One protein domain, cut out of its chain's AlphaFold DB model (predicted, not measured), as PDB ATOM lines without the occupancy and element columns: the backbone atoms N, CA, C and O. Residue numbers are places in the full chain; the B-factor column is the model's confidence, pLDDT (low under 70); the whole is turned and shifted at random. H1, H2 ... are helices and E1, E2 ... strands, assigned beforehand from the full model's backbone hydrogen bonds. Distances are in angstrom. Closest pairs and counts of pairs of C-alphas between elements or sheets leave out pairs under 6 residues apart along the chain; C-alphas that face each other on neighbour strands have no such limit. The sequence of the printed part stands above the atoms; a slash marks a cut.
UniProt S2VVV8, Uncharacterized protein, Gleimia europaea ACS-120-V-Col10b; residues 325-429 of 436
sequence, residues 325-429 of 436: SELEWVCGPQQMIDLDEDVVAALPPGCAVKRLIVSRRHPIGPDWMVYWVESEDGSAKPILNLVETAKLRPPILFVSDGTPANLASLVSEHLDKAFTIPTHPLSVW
ATOM      1  N   SER A 325     173.539 224.649 239.130       79.50
ATOM      2  CA  SER A 325     172.964 223.461 239.776       79.50
ATOM      3  C   SER A 325     171.426 223.473 239.837       79.50
ATOM      4  O   SER A 325     170.797 222.415 239.954       79.50
ATOM      5  N   GLU A 326     170.811 224.655 239.742       78.00
ATOM      6  CA  GLU A 326     169.363 224.842 239.721       78.00
ATOM      7  C   GLU A 326     168.776 224.797 238.308       78.00
ATOM      8  O   GLU A 326     167.555 224.889 238.162       78.00
ATOM      9  N   LEU A 327     169.609 224.676 237.272       83.88
ATOM     10  CA  LEU A 327     169.177 224.627 235.884       83.88
ATOM     11  C   LEU A 327     168.975 223.192 235.400       83.88
ATOM     12  O   LEU A 327     169.595 222.218 235.840       83.88
ATOM     13  N   GLU A 328     168.055 223.064 234.467       86.31
ATOM     14  CA  GLU A 328     167.755 221.844 233.755       86.31
ATOM     15  C   GLU A 328     167.713 222.136 232.266       86.31
ATOM     16  O   GLU A 328     167.098 223.107 231.819       86.31
ATOM     17  N   TRP A 329     168.403 221.281 231.524       88.44
ATOM     18  CA  TRP A 329     168.484 221.321 230.077       88.44
ATOM     19  C   TRP A 329     167.555 220.252 229.544       88.44
ATOM     20  O   TRP A 329     167.784 219.071 229.813       88.44
ATOM     21  N   VAL A 330     166.531 220.678 228.817       87.31
ATOM     22  CA  VAL A 330     165.548 219.796 228.195       87.31
ATOM     23  C   VAL A 330     165.515 220.044 226.694       87.31
ATOM     24  O   VAL A 330     165.674 221.174 226.224       87.31
ATOM     25  N   CYS A 331     165.296 218.980 225.928       84.19
ATOM     26  CA  CYS A 331     165.144 219.065 224.475       84.19
ATOM     27  C   CYS A 331     163.881 219.857 224.075       84.19
ATOM     28  O   CYS A 331     163.850 220.592 223.081       84.19
ATOM     29  N   GLY A 332     162.806 219.702 224.850       80.69
ATOM     30  CA  GLY A 332     161.459 220.045 224.408       80.69
ATOM     31  C   GLY A 332     160.958 219.085 223.315       80.69
ATOM     32  O   GLY A 332     161.480 217.974 223.181       80.69
ATOM     33  N   PRO A 333     159.964 219.477 222.497       77.25
ATOM     34  CA  PRO A 333     159.395 218.592 221.480       77.25
ATOM     35  C   PRO A 333     160.426 218.222 220.400       77.25
ATOM     36  O   PRO A 333     161.170 219.085 219.940       77.25
ATOM     37  N   GLN A 334     160.447 216.961 219.955       79.94
ATOM     38  CA  GLN A 334     161.325 216.471 218.874       79.94
ATOM     39  C   GLN A 334     160.722 216.686 217.478       79.94
ATOM     40  O   GLN A 334     160.732 215.805 216.621       79.94
ATOM     41  N   GLN A 335     160.160 217.866 217.260       77.56
ATOM     42  CA  GLN A 335     159.617 218.284 215.976       77.56
ATOM     43  C   GLN A 335     159.764 219.795 215.834       77.56
ATOM     44  O   GLN A 335     159.958 220.507 216.828       77.56
ATOM     45  N   MET A 336     159.672 220.273 214.595       76.19
ATOM     46  CA  MET A 336     159.655 221.705 214.327       76.19
ATOM     47  C   MET A 336     158.395 222.337 214.914       76.19
ATOM     48  O   MET A 336     157.304 221.776 214.844       76.19
ATOM     49  N   ILE A 337     158.579 223.511 215.504       74.75
ATOM     50  CA  ILE A 337     157.513 224.380 216.012       74.75
ATOM     51  C   ILE A 337     157.522 225.667 215.180       74.75
ATOM     52  O   ILE A 337     158.561 225.985 214.607       74.75
ATOM     53  N   ASP A 338     156.457 226.481 215.168       72.50
ATOM     54  CA  ASP A 338     156.443 227.671 214.289       72.50
ATOM     55  C   ASP A 338     157.605 228.656 214.554       72.50
ATOM     56  O   ASP A 338     157.886 229.513 213.729       72.50
ATOM     57  N   LEU A 339     158.269 228.604 215.724       74.88
ATOM     58  CA  LEU A 339     159.470 229.424 215.967       74.88
ATOM     59  C   LEU A 339     160.650 228.926 215.171       74.88
ATOM     60  O   LEU A 339     161.449 229.729 214.718       74.88
ATOM     61  N   ASP A 340     160.780 227.609 215.079       78.38
ATOM     62  CA  ASP A 340     161.887 226.966 214.401       78.38
ATOM     63  C   ASP A 340     161.810 227.330 212.915       78.38
ATOM     64  O   ASP A 340     162.832 227.642 212.319       78.38
ATOM     65  N   GLU A 341     160.599 227.414 212.349       75.00
ATOM     66  CA  GLU A 341     160.364 227.935 210.997       75.00
ATOM     67  C   GLU A 341     160.778 229.405 210.857       75.00
ATOM     68  O   GLU A 341     161.563 229.726 209.965       75.00
ATOM     69  N   ASP A 342     160.309 230.282 211.757       74.81
ATOM     70  CA  ASP A 342     160.665 231.710 211.764       74.81
ATOM     71  C   ASP A 342     162.199 231.903 211.874       74.81
ATOM     72  O   ASP A 342     162.778 232.765 211.213       74.81
ATOM     73  N   VAL A 343     162.872 231.081 212.689       77.06
ATOM     74  CA  VAL A 343     164.330 231.101 212.890       77.06
ATOM     75  C   VAL A 343     165.069 230.600 211.653       77.06
ATOM     76  O   VAL A 343     165.993 231.265 211.190       77.06
ATOM     77  N   VAL A 344     164.677 229.451 211.098       76.69
ATOM     78  CA  VAL A 344     165.337 228.863 209.923       76.69
ATOM     79  C   VAL A 344     165.157 229.739 208.689       76.69
ATOM     80  O   VAL A 344     166.129 229.963 207.973       76.69
ATOM     81  N   ALA A 345     163.956 230.277 208.456       73.31
ATOM     82  CA  ALA A 345     163.661 231.140 207.307       73.31
ATOM     83  C   ALA A 345     164.515 232.410 207.279       73.31
ATOM     84  O   ALA A 345     164.695 233.041 206.238       73.31
ATOM     85  N   ALA A 346     165.015 232.797 208.441       73.06
ATOM     86  CA  ALA A 346     165.718 234.033 208.614       73.06
ATOM     87  C   ALA A 346     167.241 233.882 208.746       73.06
ATOM     88  O   ALA A 346     167.964 234.880 208.696       73.06
ATOM     89  N   LEU A 347     167.732 232.651 208.873       73.12
ATOM     90  CA  LEU A 347     169.153 232.339 208.788       73.12
ATOM     91  C   LEU A 347     169.585 232.180 207.318       73.12
ATOM     92  O   LEU A 347     168.791 231.748 206.479       73.12
ATOM     93  N   PRO A 348     170.846 232.507 206.976       70.38
ATOM     94  CA  PRO A 348     171.394 232.200 205.659       70.38
ATOM     95  C   PRO A 348     171.314 230.692 205.343       70.38
ATOM     96  O   PRO A 348     171.403 229.873 206.264       70.38
ATOM     97  N   PRO A 349     171.205 230.295 204.058       71.25
ATOM     98  CA  PRO A 349     171.311 228.891 203.661       71.25
ATOM     99  C   PRO A 349     172.583 228.219 204.207       71.25
ATOM    100  O   PRO A 349     173.621 228.868 204.315       71.25
ATOM    101  N   GLY A 350     172.504 226.916 204.523       72.31
ATOM    102  CA  GLY A 350     173.605 226.111 205.088       72.31
ATOM    103  C   GLY A 350     174.023 226.480 206.506       72.31
ATOM    104  O   GLY A 350     175.174 226.282 206.896       72.31
ATOM    105  N   CYS A 351     173.072 226.988 207.286       77.56
ATOM    106  CA  CYS A 351     173.165 226.952 208.734       77.56
ATOM    107  C   CYS A 351     172.560 225.644 209.257       77.56
ATOM    108  O   CYS A 351     171.419 225.319 208.925       77.56
ATOM    109  N   ALA A 352     173.289 224.931 210.112       83.38
ATOM    110  CA  ALA A 352     172.739 223.867 210.938       83.38
ATOM    111  C   ALA A 352     172.234 224.471 212.251       83.38
ATOM    112  O   ALA A 352     172.939 225.233 212.913       83.38
ATOM    113  N   VAL A 353     171.001 224.134 212.629       86.19
ATOM    114  CA  VAL A 353     170.351 224.709 213.810       86.19
ATOM    115  C   VAL A 353     169.933 223.598 214.755       86.19
ATOM    116  O   VAL A 353     169.306 222.617 214.352       86.19
ATOM    117  N   LYS A 354     170.252 223.767 216.036       89.50
ATOM    118  CA  LYS A 354     169.763 222.909 217.112       89.50
ATOM    119  C   LYS A 354     169.027 223.734 218.158       89.50
ATOM    120  O   LYS A 354     169.443 224.849 218.466       89.50
ATOM    121  N   ARG A 355     167.952 223.187 218.724       89.94
ATOM    122  CA  ARG A 355     167.150 223.822 219.778       89.94
ATOM    123  C   ARG A 355     167.269 223.065 221.098       89.94
ATOM    124  O   ARG A 355     167.169 221.841 221.135       89.94
ATOM    125  N   LEU A 356     167.418 223.828 222.176       90.44
ATOM    126  CA  LEU A 356     167.389 223.389 223.571       90.44
ATOM    127  C   LEU A 356     166.558 224.360 224.400       90.44
ATOM    128  O   LEU A 356     166.328 225.505 224.003       90.44
ATOM    129  N   ILE A 357     166.130 223.922 225.577       88.38
ATOM    130  CA  ILE A 357     165.454 224.774 226.546       88.38
ATOM    131  C   ILE A 357     166.176 224.645 227.877       88.38
ATOM    132  O   ILE A 357     166.438 223.548 228.368       88.38
ATOM    133  N   VAL A 358     166.508 225.796 228.449       88.06
ATOM    134  CA  VAL A 358     167.108 225.913 229.772       88.06
ATOM    135  C   VAL A 358     166.029 226.416 230.703       88.06
ATOM    136  O   VAL A 358     165.592 227.562 230.599       88.06
ATOM    137  N   SER A 359     165.594 225.552 231.606       85.38
ATOM    138  CA  SER A 359     164.582 225.872 232.602       85.38
ATOM    139  C   SER A 359     165.180 225.771 233.991       85.38
ATOM    140  O   SER A 359     165.993 224.897 234.284       85.38
ATOM    141  N   ARG A 360     164.740 226.633 234.904       83.31
ATOM    142  CA  ARG A 360     165.032 226.415 236.321       83.31
ATOM    143  C   ARG A 360     164.253 225.198 236.832       83.31
ATOM    144  O   ARG A 360     163.052 225.085 236.586       83.31
ATOM    145  N   ARG A 361     164.881 224.360 237.660       76.00
ATOM    146  CA  ARG A 361     164.270 223.233 238.406       76.00
ATOM    147  C   ARG A 361     163.274 223.668 239.488       76.00
ATOM    148  O   ARG A 361     162.842 222.869 240.312       76.00
ATOM    149  N   HIS A 362     162.925 224.948 239.513       72.94
ATOM    150  CA  HIS A 362     162.019 225.549 240.472       72.94
ATOM    151  C   HIS A 362     160.658 225.801 239.800       72.94
ATOM    152  O   HIS A 362     160.613 226.098 238.605       72.94
ATOM    153  N   PRO A 363     159.541 225.800 240.554       65.56
ATOM    154  CA  PRO A 363     158.227 226.206 240.040       65.56
ATOM    155  C   PRO A 363     158.225 227.604 239.389       65.56
ATOM    156  O   PRO A 363     157.355 227.971 238.614       65.56
ATOM    157  N   ILE A 364     159.221 228.424 239.676       73.50
ATOM    158  CA  ILE A 364     159.375 229.759 239.111       73.50
ATOM    159  C   ILE A 364     160.796 229.854 238.605       73.50
ATOM    160  O   ILE A 364     161.729 229.818 239.405       73.50
ATOM    161  N   GLY A 365     160.953 229.990 237.299       67.12
ATOM    162  CA  GLY A 365     162.240 230.204 236.663       67.12
ATOM    163  C   GLY A 365     162.121 231.301 235.623       67.12
ATOM    164  O   GLY A 365     161.049 231.445 235.024       67.12
ATOM    165  N   PRO A 366     163.169 232.099 235.368       69.69
ATOM    166  CA  PRO A 366     163.383 232.405 233.968       69.69
ATOM    167  C   PRO A 366     163.576 231.078 233.218       69.69
ATOM    168  O   PRO A 366     164.138 230.121 233.752       69.69
ATOM    169  N   ASP A 367     163.050 231.051 232.006       84.00
ATOM    170  CA  ASP A 367     163.203 229.966 231.053       84.00
ATOM    171  C   ASP A 367     163.804 230.580 229.806       84.00
ATOM    172  O   ASP A 367     163.417 231.691 229.433       84.00
ATOM    173  N   TRP A 368     164.721 229.876 229.162       85.88
ATOM    174  CA  TRP A 368     165.315 230.326 227.916       85.88
ATOM    175  C   TRP A 368     165.189 229.254 226.858       85.88
ATOM    176  O   TRP A 368     165.441 228.080 227.117       85.88
ATOM    177  N   MET A 369     164.831 229.677 225.655       86.62
ATOM    178  CA  MET A 369     164.970 228.850 224.471       86.62
ATOM    179  C   MET A 369     166.318 229.166 223.840       86.62
ATOM    180  O   MET A 369     166.602 230.322 223.541       86.62
ATOM    181  N   VAL A 370     167.153 228.152 223.666       87.06
ATOM    182  CA  VAL A 370     168.506 228.291 223.139       87.06
ATOM    183  C   VAL A 370     168.540 227.708 221.734       87.06
ATOM    184  O   VAL A 370     168.283 226.517 221.556       87.06
ATOM    185  N   TYR A 371     168.877 228.538 220.749       86.62
ATOM    186  CA  TYR A 371     169.219 228.087 219.404       86.62
ATOM    187  C   TYR A 371     170.731 228.082 219.252       86.62
ATOM    188  O   TYR A 371     171.373 229.131 219.311       86.62
ATOM    189  N   TRP A 372     171.281 226.893 219.049       86.62
ATOM    190  CA  TRP A 372     172.655 226.699 218.631       86.62
ATOM    191  C   TRP A 372     172.718 226.728 217.106       86.62
ATOM    192  O   TRP A 372     172.031 225.940 216.454       86.62
ATOM    193  N   VAL A 373     173.508 227.639 216.546       82.50
ATOM    194  CA  VAL A 373     173.629 227.846 215.100       82.50
ATOM    195  C   VAL A 373     175.081 227.654 214.684       82.50
ATOM    196  O   VAL A 373     175.966 228.350 215.178       82.50
ATOM    197  N   GLU A 374     175.301 226.737 213.749       79.62
ATOM    198  CA  GLU A 374     176.582 226.505 213.075       79.62
ATOM    199  C   GLU A 374     176.423 226.871 211.600       79.62
ATOM    200  O   GLU A 374     175.411 226.525 210.992       79.62
ATOM    201  N   SER A 375     177.401 227.551 211.005       74.75
ATOM    202  CA  SER A 375     177.401 227.854 209.566       74.75
ATOM    203  C   SER A 375     178.594 227.199 208.894       74.75
ATOM    204  O   SER A 375     179.705 227.224 209.420       74.75
ATOM    205  N   GLU A 376     178.358 226.617 207.718       70.69
ATOM    206  CA  GLU A 376     179.398 225.915 206.957       70.69
ATOM    207  C   GLU A 376     180.563 226.838 206.539       70.69
ATOM    208  O   GLU A 376     181.687 226.375 206.356       70.69
ATOM    209  N   ASP A 377     180.317 228.144 206.399       66.56
ATOM    210  CA  ASP A 377     181.272 229.154 205.928       66.56
ATOM    211  C   ASP A 377     181.739 230.137 207.023       66.56
ATOM    212  O   ASP A 377     182.447 231.104 206.733       66.56
ATOM    213  N   GLY A 378     181.341 229.916 208.282       61.19
ATOM    214  CA  GLY A 378     181.641 230.801 209.414       61.19
ATOM    215  C   GLY A 378     181.005 232.198 209.316       61.19
ATOM    216  O   GLY A 378     181.391 233.107 210.057       61.19
ATOM    217  N   SER A 379     180.057 232.399 208.394       58.28
ATOM    218  CA  SER A 379     179.399 233.684 208.151       58.28
ATOM    219  C   SER A 379     178.146 233.912 208.999       58.28
ATOM    220  O   SER A 379     177.674 235.055 209.061       58.28
ATOM    221  N   ALA A 380     177.622 232.884 209.690       56.16
ATOM    222  CA  ALA A 380     176.485 233.063 210.593       56.16
ATOM    223  C   ALA A 380     176.898 233.892 211.809       56.16
ATOM    224  O   ALA A 380     177.274 233.394 212.867       56.16
ATOM    225  N   LYS A 381     176.780 235.209 211.673       55.84
ATOM    226  CA  LYS A 381     176.670 236.084 212.829       55.84
ATOM    227  C   LYS A 381     175.268 235.874 213.402       55.84
ATOM    228  O   LYS A 381     174.315 235.984 212.628       55.84
ATOM    229  N   PRO A 382     175.114 235.581 214.709       51.94
ATOM    230  CA  PRO A 382     173.799 235.434 215.317       51.94
ATOM    231  C   PRO A 382     172.979 236.681 214.990       51.94
ATOM    232  O   PRO A 382     173.361 237.800 215.337       51.94
ATOM    233  N   ILE A 383     171.886 236.507 214.250       51.75
ATOM    234  CA  ILE A 383     171.044 237.630 213.858       51.75
ATOM    235  C   ILE A 383     170.188 237.970 215.082       51.75
ATOM    236  O   ILE A 383     169.084 237.469 215.276       51.75
ATOM    237  N   LEU A 384     170.741 238.831 215.935       47.12
ATOM    238  CA  LEU A 384     170.184 239.235 217.232       47.12
ATOM    239  C   LEU A 384     168.811 239.933 217.140       47.12
ATOM    240  O   LEU A 384     168.170 240.136 218.167       47.12
ATOM    241  N   ASN A 385     168.350 240.282 215.934       44.47
ATOM    242  CA  ASN A 385     167.124 241.053 215.695       44.47
ATOM    243  C   ASN A 385     165.939 240.240 215.151       44.47
ATOM    244  O   ASN A 385     164.909 240.830 214.839       44.47
ATOM    245  N   LEU A 386     166.047 238.917 214.993       47.81
ATOM    246  CA  LEU A 386     165.058 238.192 214.184       47.81
ATOM    247  C   LEU A 386     163.713 237.901 214.815       47.81
ATOM    248  O   LEU A 386     162.798 237.477 214.115       47.81
ATOM    249  N   VAL A 387     163.560 238.128 216.111       47.91
ATOM    250  CA  VAL A 387     162.331 237.721 216.778       47.91
ATOM    251  C   VAL A 387     161.738 238.883 217.561       47.91
ATOM    252  O   VAL A 387     161.543 238.819 218.770       47.91
ATOM    253  N   GLU A 388     161.359 239.939 216.839       44.03
ATOM    254  CA  GLU A 388     160.203 240.756 217.229       44.03
ATOM    255  C   GLU A 388     158.914 239.946 217.000       44.03
ATOM    256  O   GLU A 388     158.049 240.329 216.217       44.03
ATOM    257  N   THR A 389     158.751 238.785 217.641       44.06
ATOM    258  CA  THR A 389     157.448 238.113 217.628       44.06
ATOM    259  C   THR A 389     156.913 237.990 219.038       44.06
ATOM    260  O   THR A 389     157.482 237.363 219.926       44.06
ATOM    261  N   ALA A 390     155.754 238.613 219.239       45.50
ATOM    262  CA  ALA A 390     154.927 238.527 220.432       45.50
ATOM    263  C   ALA A 390     154.294 237.127 220.615       45.50
ATOM    264  O   ALA A 390     153.156 237.025 221.072       45.50
ATOM    265  N   LYS A 391     154.994 236.048 220.237       54.81
ATOM    266  CA  LYS A 391     154.560 234.661 220.435       54.81
ATOM    267  C   LYS A 391     155.031 234.202 221.824       54.81
ATOM    268  O   LYS A 391     156.134 234.532 222.252       54.81
ATOM    269  N   LEU A 392     154.170 233.502 222.570       54.47
ATOM    270  CA  LEU A 392     154.381 233.062 223.961       54.47
ATOM    271  C   LEU A 392     155.512 232.039 224.086       54.47
ATOM    272  O   LEU A 392     155.260 230.860 224.293       54.47
ATOM    273  N   ARG A 393     156.760 232.478 223.979       67.19
ATOM    274  CA  ARG A 393     157.922 231.599 224.079       67.19
ATOM    275  C   ARG A 393     158.861 232.093 225.172       67.19
ATOM    276  O   ARG A 393     158.893 233.300 225.449       67.19
ATOM    277  N   PRO A 394     159.597 231.180 225.832       73.56
ATOM    278  CA  PRO A 394     160.702 231.581 226.687       73.56
ATOM    279  C   PRO A 394     161.617 232.561 225.934       73.56
ATOM    280  O   PRO A 394     161.789 232.397 224.724       73.56
ATOM    281  N   PRO A 395     162.188 233.577 226.606       78.19
ATOM    282  CA  PRO A 395     163.231 234.419 226.035       78.19
ATOM    283  C   PRO A 395     164.245 233.624 225.206       78.19
ATOM    284  O   PRO A 395     164.750 232.595 225.653       78.19
ATOM    285  N   ILE A 396     164.528 234.104 223.998       79.62
ATOM    286  CA  ILE A 396     165.367 233.391 223.037       79.62
ATOM    287  C   ILE A 396     166.824 233.821 223.208       79.62
ATOM    288  O   ILE A 396     167.121 235.012 223.301       79.62
ATOM    289  N   LEU A 397     167.726 232.846 223.223       79.44
ATOM    290  CA  LEU A 397     169.169 233.026 223.204       79.44
ATOM    291  C   LEU A 397     169.731 232.349 221.954       79.44
ATOM    292  O   LEU A 397     169.551 231.150 221.758       79.44
ATOM    293  N   PHE A 398     170.431 233.117 221.124       78.31
ATOM    294  CA  PHE A 398     171.198 232.575 220.006       78.31
ATOM    295  C   PHE A 398     172.640 232.367 220.443       78.31
ATOM    296  O   PHE A 398     173.271 233.283 220.976       78.31
ATOM    297  N   VAL A 399     173.149 231.163 220.216       76.38
ATOM    298  CA  VAL A 399     174.506 230.764 220.572       76.38
ATOM    299  C   VAL A 399     175.157 230.170 219.331       76.38
ATOM    300  O   VAL A 399     174.548 229.385 218.614       76.38
ATOM    301  N   SER A 400     176.385 230.593 219.065       74.56
ATOM    302  CA  SER A 400     177.217 230.070 217.980       74.56
ATOM    303  C   SER A 400     178.555 229.643 218.560       74.56
ATOM    304  O   SER A 400     178.961 230.142 219.616       74.56
ATOM    305  N   ASP A 401     179.253 228.767 217.851       68.12
ATOM    306  CA  ASP A 401     180.637 228.393 218.138       68.12
ATOM    307  C   ASP A 401     181.577 229.615 218.220       68.12
ATOM    308  O   ASP A 401     182.524 229.626 219.009       68.12
ATOM    309  N   GLY A 402     181.278 230.678 217.465       60.38
ATOM    310  CA  GLY A 402     182.097 231.880 217.370       60.38
ATOM    311  C   GLY A 402     182.026 232.843 218.560       60.38
ATOM    312  O   GLY A 402     183.030 233.491 218.846       60.38
ATOM    313  N   THR A 403     180.888 232.990 219.259       60.72
ATOM    314  CA  THR A 403     180.758 233.900 220.427       60.72
ATOM    315  C   THR A 403     179.422 233.767 221.179       60.72
ATOM    316  O   THR A 403     178.395 233.498 220.552       60.72
ATOM    317  N   PRO A 404     179.382 234.110 222.489       59.72
ATOM    318  CA  PRO A 404     180.509 234.289 223.414       59.72
ATOM    319  C   PRO A 404     181.014 232.943 223.967       59.72
ATOM    320  O   PRO A 404     180.215 232.110 224.384       59.72
ATOM    321  N   ALA A 405     182.343 232.766 224.035       63.97
ATOM    322  CA  ALA A 405     183.000 231.484 224.338       63.97
ATOM    323  C   ALA A 405     182.507 230.794 225.625       63.97
ATOM    324  O   ALA A 405     182.331 229.583 225.633       63.97
ATOM    325  N   ASN A 406     182.223 231.548 226.694       71.12
ATOM    326  CA  ASN A 406     181.751 230.964 227.958       71.12
ATOM    327  C   ASN A 406     180.334 230.381 227.844       71.12
ATOM    328  O   ASN A 406     180.070 229.306 228.373       71.12
ATOM    329  N   LEU A 407     179.426 231.076 227.150       72.81
ATOM    330  CA  LEU A 407     178.067 230.576 226.921       72.81
ATOM    331  C   LEU A 407     178.085 229.431 225.908       72.81
ATOM    332  O   LEU A 407     177.380 228.446 226.092       72.81
ATOM    333  N   ALA A 408     178.918 229.546 224.871       75.62
ATOM    334  CA  ALA A 408     179.088 228.497 223.879       75.62
ATOM    335  C   ALA A 408     179.636 227.208 224.507       75.62
ATOM    336  O   ALA A 408     179.084 226.142 224.261       75.62
ATOM    337  N   SER A 409     180.639 227.310 225.388       80.81
ATOM    338  CA  SER A 409     181.174 226.176 226.152       80.81
ATOM    339  C   SER A 409     180.088 225.511 226.994       80.81
ATOM    340  O   SER A 409     179.911 224.302 226.896       80.81
ATOM    341  N   LEU A 410     179.310 226.295 227.747       82.31
ATOM    342  CA  LEU A 410     178.226 225.776 228.584       82.31
ATOM    343  C   LEU A 410     177.155 225.039 227.762       82.31
ATOM    344  O   LEU A 410     176.718 223.956 228.128       82.31
ATOM    345  N   VAL A 411     176.731 225.615 226.633       83.31
ATOM    346  CA  VAL A 411     175.712 224.997 225.769       83.31
ATOM    347  C   VAL A 411     176.263 223.763 225.054       83.31
ATOM    348  O   VAL A 411     175.533 222.786 224.889       83.31
ATOM    349  N   SER A 412     177.543 223.780 224.659       83.38
ATOM    350  CA  SER A 412     178.181 222.687 223.915       83.38
ATOM    351  C   SER A 412     178.142 221.346 224.654       83.38
ATOM    352  O   SER A 412     177.974 220.307 224.018       83.38
ATOM    353  N   GLU A 413     178.186 221.370 225.991       86.69
ATOM    354  CA  GLU A 413     178.094 220.185 226.856       86.69
ATOM    355  C   GLU A 413     176.713 219.505 226.835       86.69
ATOM    356  O   GLU A 413     176.561 218.393 227.341       86.69
ATOM    357  N   HIS A 414     175.703 220.158 226.254       88.44
ATOM    358  CA  HIS A 414     174.312 219.698 226.238       88.44
ATOM    359  C   HIS A 414     173.729 219.543 224.826       88.44
ATOM    360  O   HIS A 414     172.536 219.274 224.671       88.44
ATOM    361  N   LEU A 415     174.546 219.709 223.778       86.94
ATOM    362  CA  LEU A 415     174.097 219.610 222.382       86.94
ATOM    363  C   LEU A 415     173.672 218.200 221.962       86.94
ATOM    364  O   LEU A 415     172.995 218.055 220.945       86.94
ATOM    365  N   ASP A 416     174.053 217.175 222.721       88.06
ATOM    366  CA  ASP A 416     173.607 215.791 222.545       88.06
ATOM    367  C   ASP A 416     172.103 215.626 222.808       88.06
ATOM    368  O   ASP A 416     171.449 214.791 222.185       88.06
ATOM    369  N   LYS A 417     171.542 216.465 223.684       85.81
ATOM    370  CA  LYS A 417     170.108 216.510 223.997       85.81
ATOM    371  C   LYS A 417     169.312 217.406 223.055       85.81
ATOM    372  O   LYS A 417     168.090 217.444 223.145       85.81
ATOM    373  N   ALA A 418     169.976 218.177 222.201       88.81
ATOM    374  CA  ALA A 418     169.317 219.195 221.402       88.81
ATOM    375  C   ALA A 418     168.508 218.587 220.255       88.81
ATOM    376  O   ALA A 418     168.971 217.686 219.552       88.81
ATOM    377  N   PHE A 419     167.329 219.147 219.994       89.62
ATOM    378  CA  PHE A 419     166.597 218.823 218.779       89.62
ATOM    379  C   PHE A 419     167.322 219.441 217.582       89.62
ATOM    380  O   PHE A 419     167.491 220.658 217.521       89.62
ATOM    381  N   THR A 420     167.757 218.611 216.633       89.75
ATOM    382  CA  THR A 420     168.340 219.099 215.378       89.75
ATOM    383  C   THR A 420     167.214 219.482 214.433       89.75
ATOM    384  O   THR A 420     166.443 218.625 214.004       89.75
ATOM    385  N   ILE A 421     167.121 220.771 214.123       86.00
ATOM    386  CA  ILE A 421     166.079 221.302 213.255       86.00
ATOM    387  C   ILE A 421     166.444 220.965 211.805       86.00
ATOM    388  O   ILE A 421     167.559 221.281 211.366       86.00
ATOM    389  N   PRO A 422     165.532 220.331 211.046       81.31
ATOM    390  CA  PRO A 422     165.703 220.148 209.614       81.31
ATOM    391  C   PRO A 422     165.979 221.493 208.935       81.31
ATOM    392  O   PRO A 422     165.164 222.409 208.969       81.31
ATOM    393  N   THR A 423     167.156 221.612 208.333       74.38
ATOM    394  CA  THR A 423     167.643 222.817 207.654       74.38
ATOM    395  C   THR A 423     168.087 222.448 206.245       74.38
ATOM    396  O   THR A 423     168.443 221.299 205.971       74.38
ATOM    397  N   HIS A 424     168.038 223.405 205.319       62.56
ATOM    398  CA  HIS A 424     168.508 223.176 203.956       62.56
ATOM    399  C   HIS A 424     170.040 223.340 203.884       62.56
ATOM    400  O   HIS A 424     170.534 224.430 204.191       62.56
ATOM    401  N   PRO A 425     170.799 222.317 203.438       58.50
ATOM    402  CA  PRO A 425     172.245 222.436 203.245       58.50
ATOM    403  C   PRO A 425     172.583 223.443 202.135       58.50
ATOM    404  O   PRO A 425     171.878 223.498 201.120       58.50
ATOM    405  N   LEU A 426     173.714 224.155 202.242       50.19
ATOM    406  CA  LEU A 426     174.233 225.018 201.157       50.19
ATOM    407  C   LEU A 426     174.477 224.227 199.864       50.19
ATOM    408  O   LEU A 426     174.258 224.726 198.760       50.19
ATOM    409  N   SER A 427     174.881 222.959 199.988       50.97
ATOM    410  CA  SER A 427     175.166 222.067 198.855       50.97
ATOM    411  C   SER A 427     173.959 221.763 197.957       50.97
ATOM    412  O   SER A 427     174.144 221.329 196.819       50.97
ATOM    413  N   VAL A 428     172.730 222.014 198.422       51.50
ATOM    414  CA  VAL A 428     171.512 221.884 197.604       51.50
ATOM    415  C   VAL A 428     171.322 223.106 196.702       51.50
ATOM    416  O   VAL A 428     170.887 222.960 195.563       51.50
ATOM    417  N   TRP A 429     171.727 224.290 197.168       45.34
ATOM    418  CA  TRP A 429     171.616 225.557 196.438       45.34
ATOM    419  C   TRP A 429     172.755 225.783 195.435       45.34
ATOM    420  O   TRP A 429     172.574 226.484 194.445       45.34
TER     421      TRP A 429
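This is residues 325 to 429 of the 436 residues of an uncharacterized protein of Gleimia europaea ACS-120-V-Col10b (UniProt S2VVV8). A strongly twisted sheet is built round the long hairpin of E2 and E3, with E4 beside E3, and E1 and E5 beside different parts of E2's other edge; H1 covers part of one face and H2 part of the other. Little H3 ends a tail at one end of the length. The 105 printed residues run E1 H1 E2 E3 E4 H2 E5 H3; the sheet is branched and mixed, with E3 and E4 its parallel pair. The class is mixed, helices and strands, with 52 residues in named elements, under half; the whole is compact, radius of gyration of the C-alphas 13.6 A, yet elongated, 45 by 29 by 25 A.

E1, residues 327 to 330, begins at C-alpha 327 (169.177, 224.627, 235.884). H1 is 338 to 346, 12.6 A; E2 351 to 360, 28.8 A; E3 367 to 375, 25.8 A; E4 396 to 400, 13.3 A. H2 is 405 to 412, E5 419 to 421, and H3 426 to 429, ending at C-alpha 429 (171.616, 225.557, 196.438).

E2 and E3 are antiparallel, N 354 to O 372 being 2.8 A. On E2's other side are antiparallel E1, N 328 to O 359 2.8 A, and E5, N 355 to O 419 2.8 A. E4 is parallel to E3, N 397 to O 369 2.8 A. H1, height over the sheet 9.9 A, and H2, 8.7 A, are on opposite faces; their closest C-alphas to strands include Asp 340 and Ile 421, 7.1 A, and Val 399 and Ala 408, 6.1 A. H3 is not on the sheet. Every O i to N i+4 pair is within hydrogen-bond range in H2, 4 of 5 in H1; H3 is too short for one.

The farthest C-alphas, Pro 363 and Trp 429, are 45.6 A apart. The printed part has no cut; E3 to E4 is the long link. Mean pLDDT of the printed part is 73.3, with 377 to 393 and 424 to 429 among residues under 70.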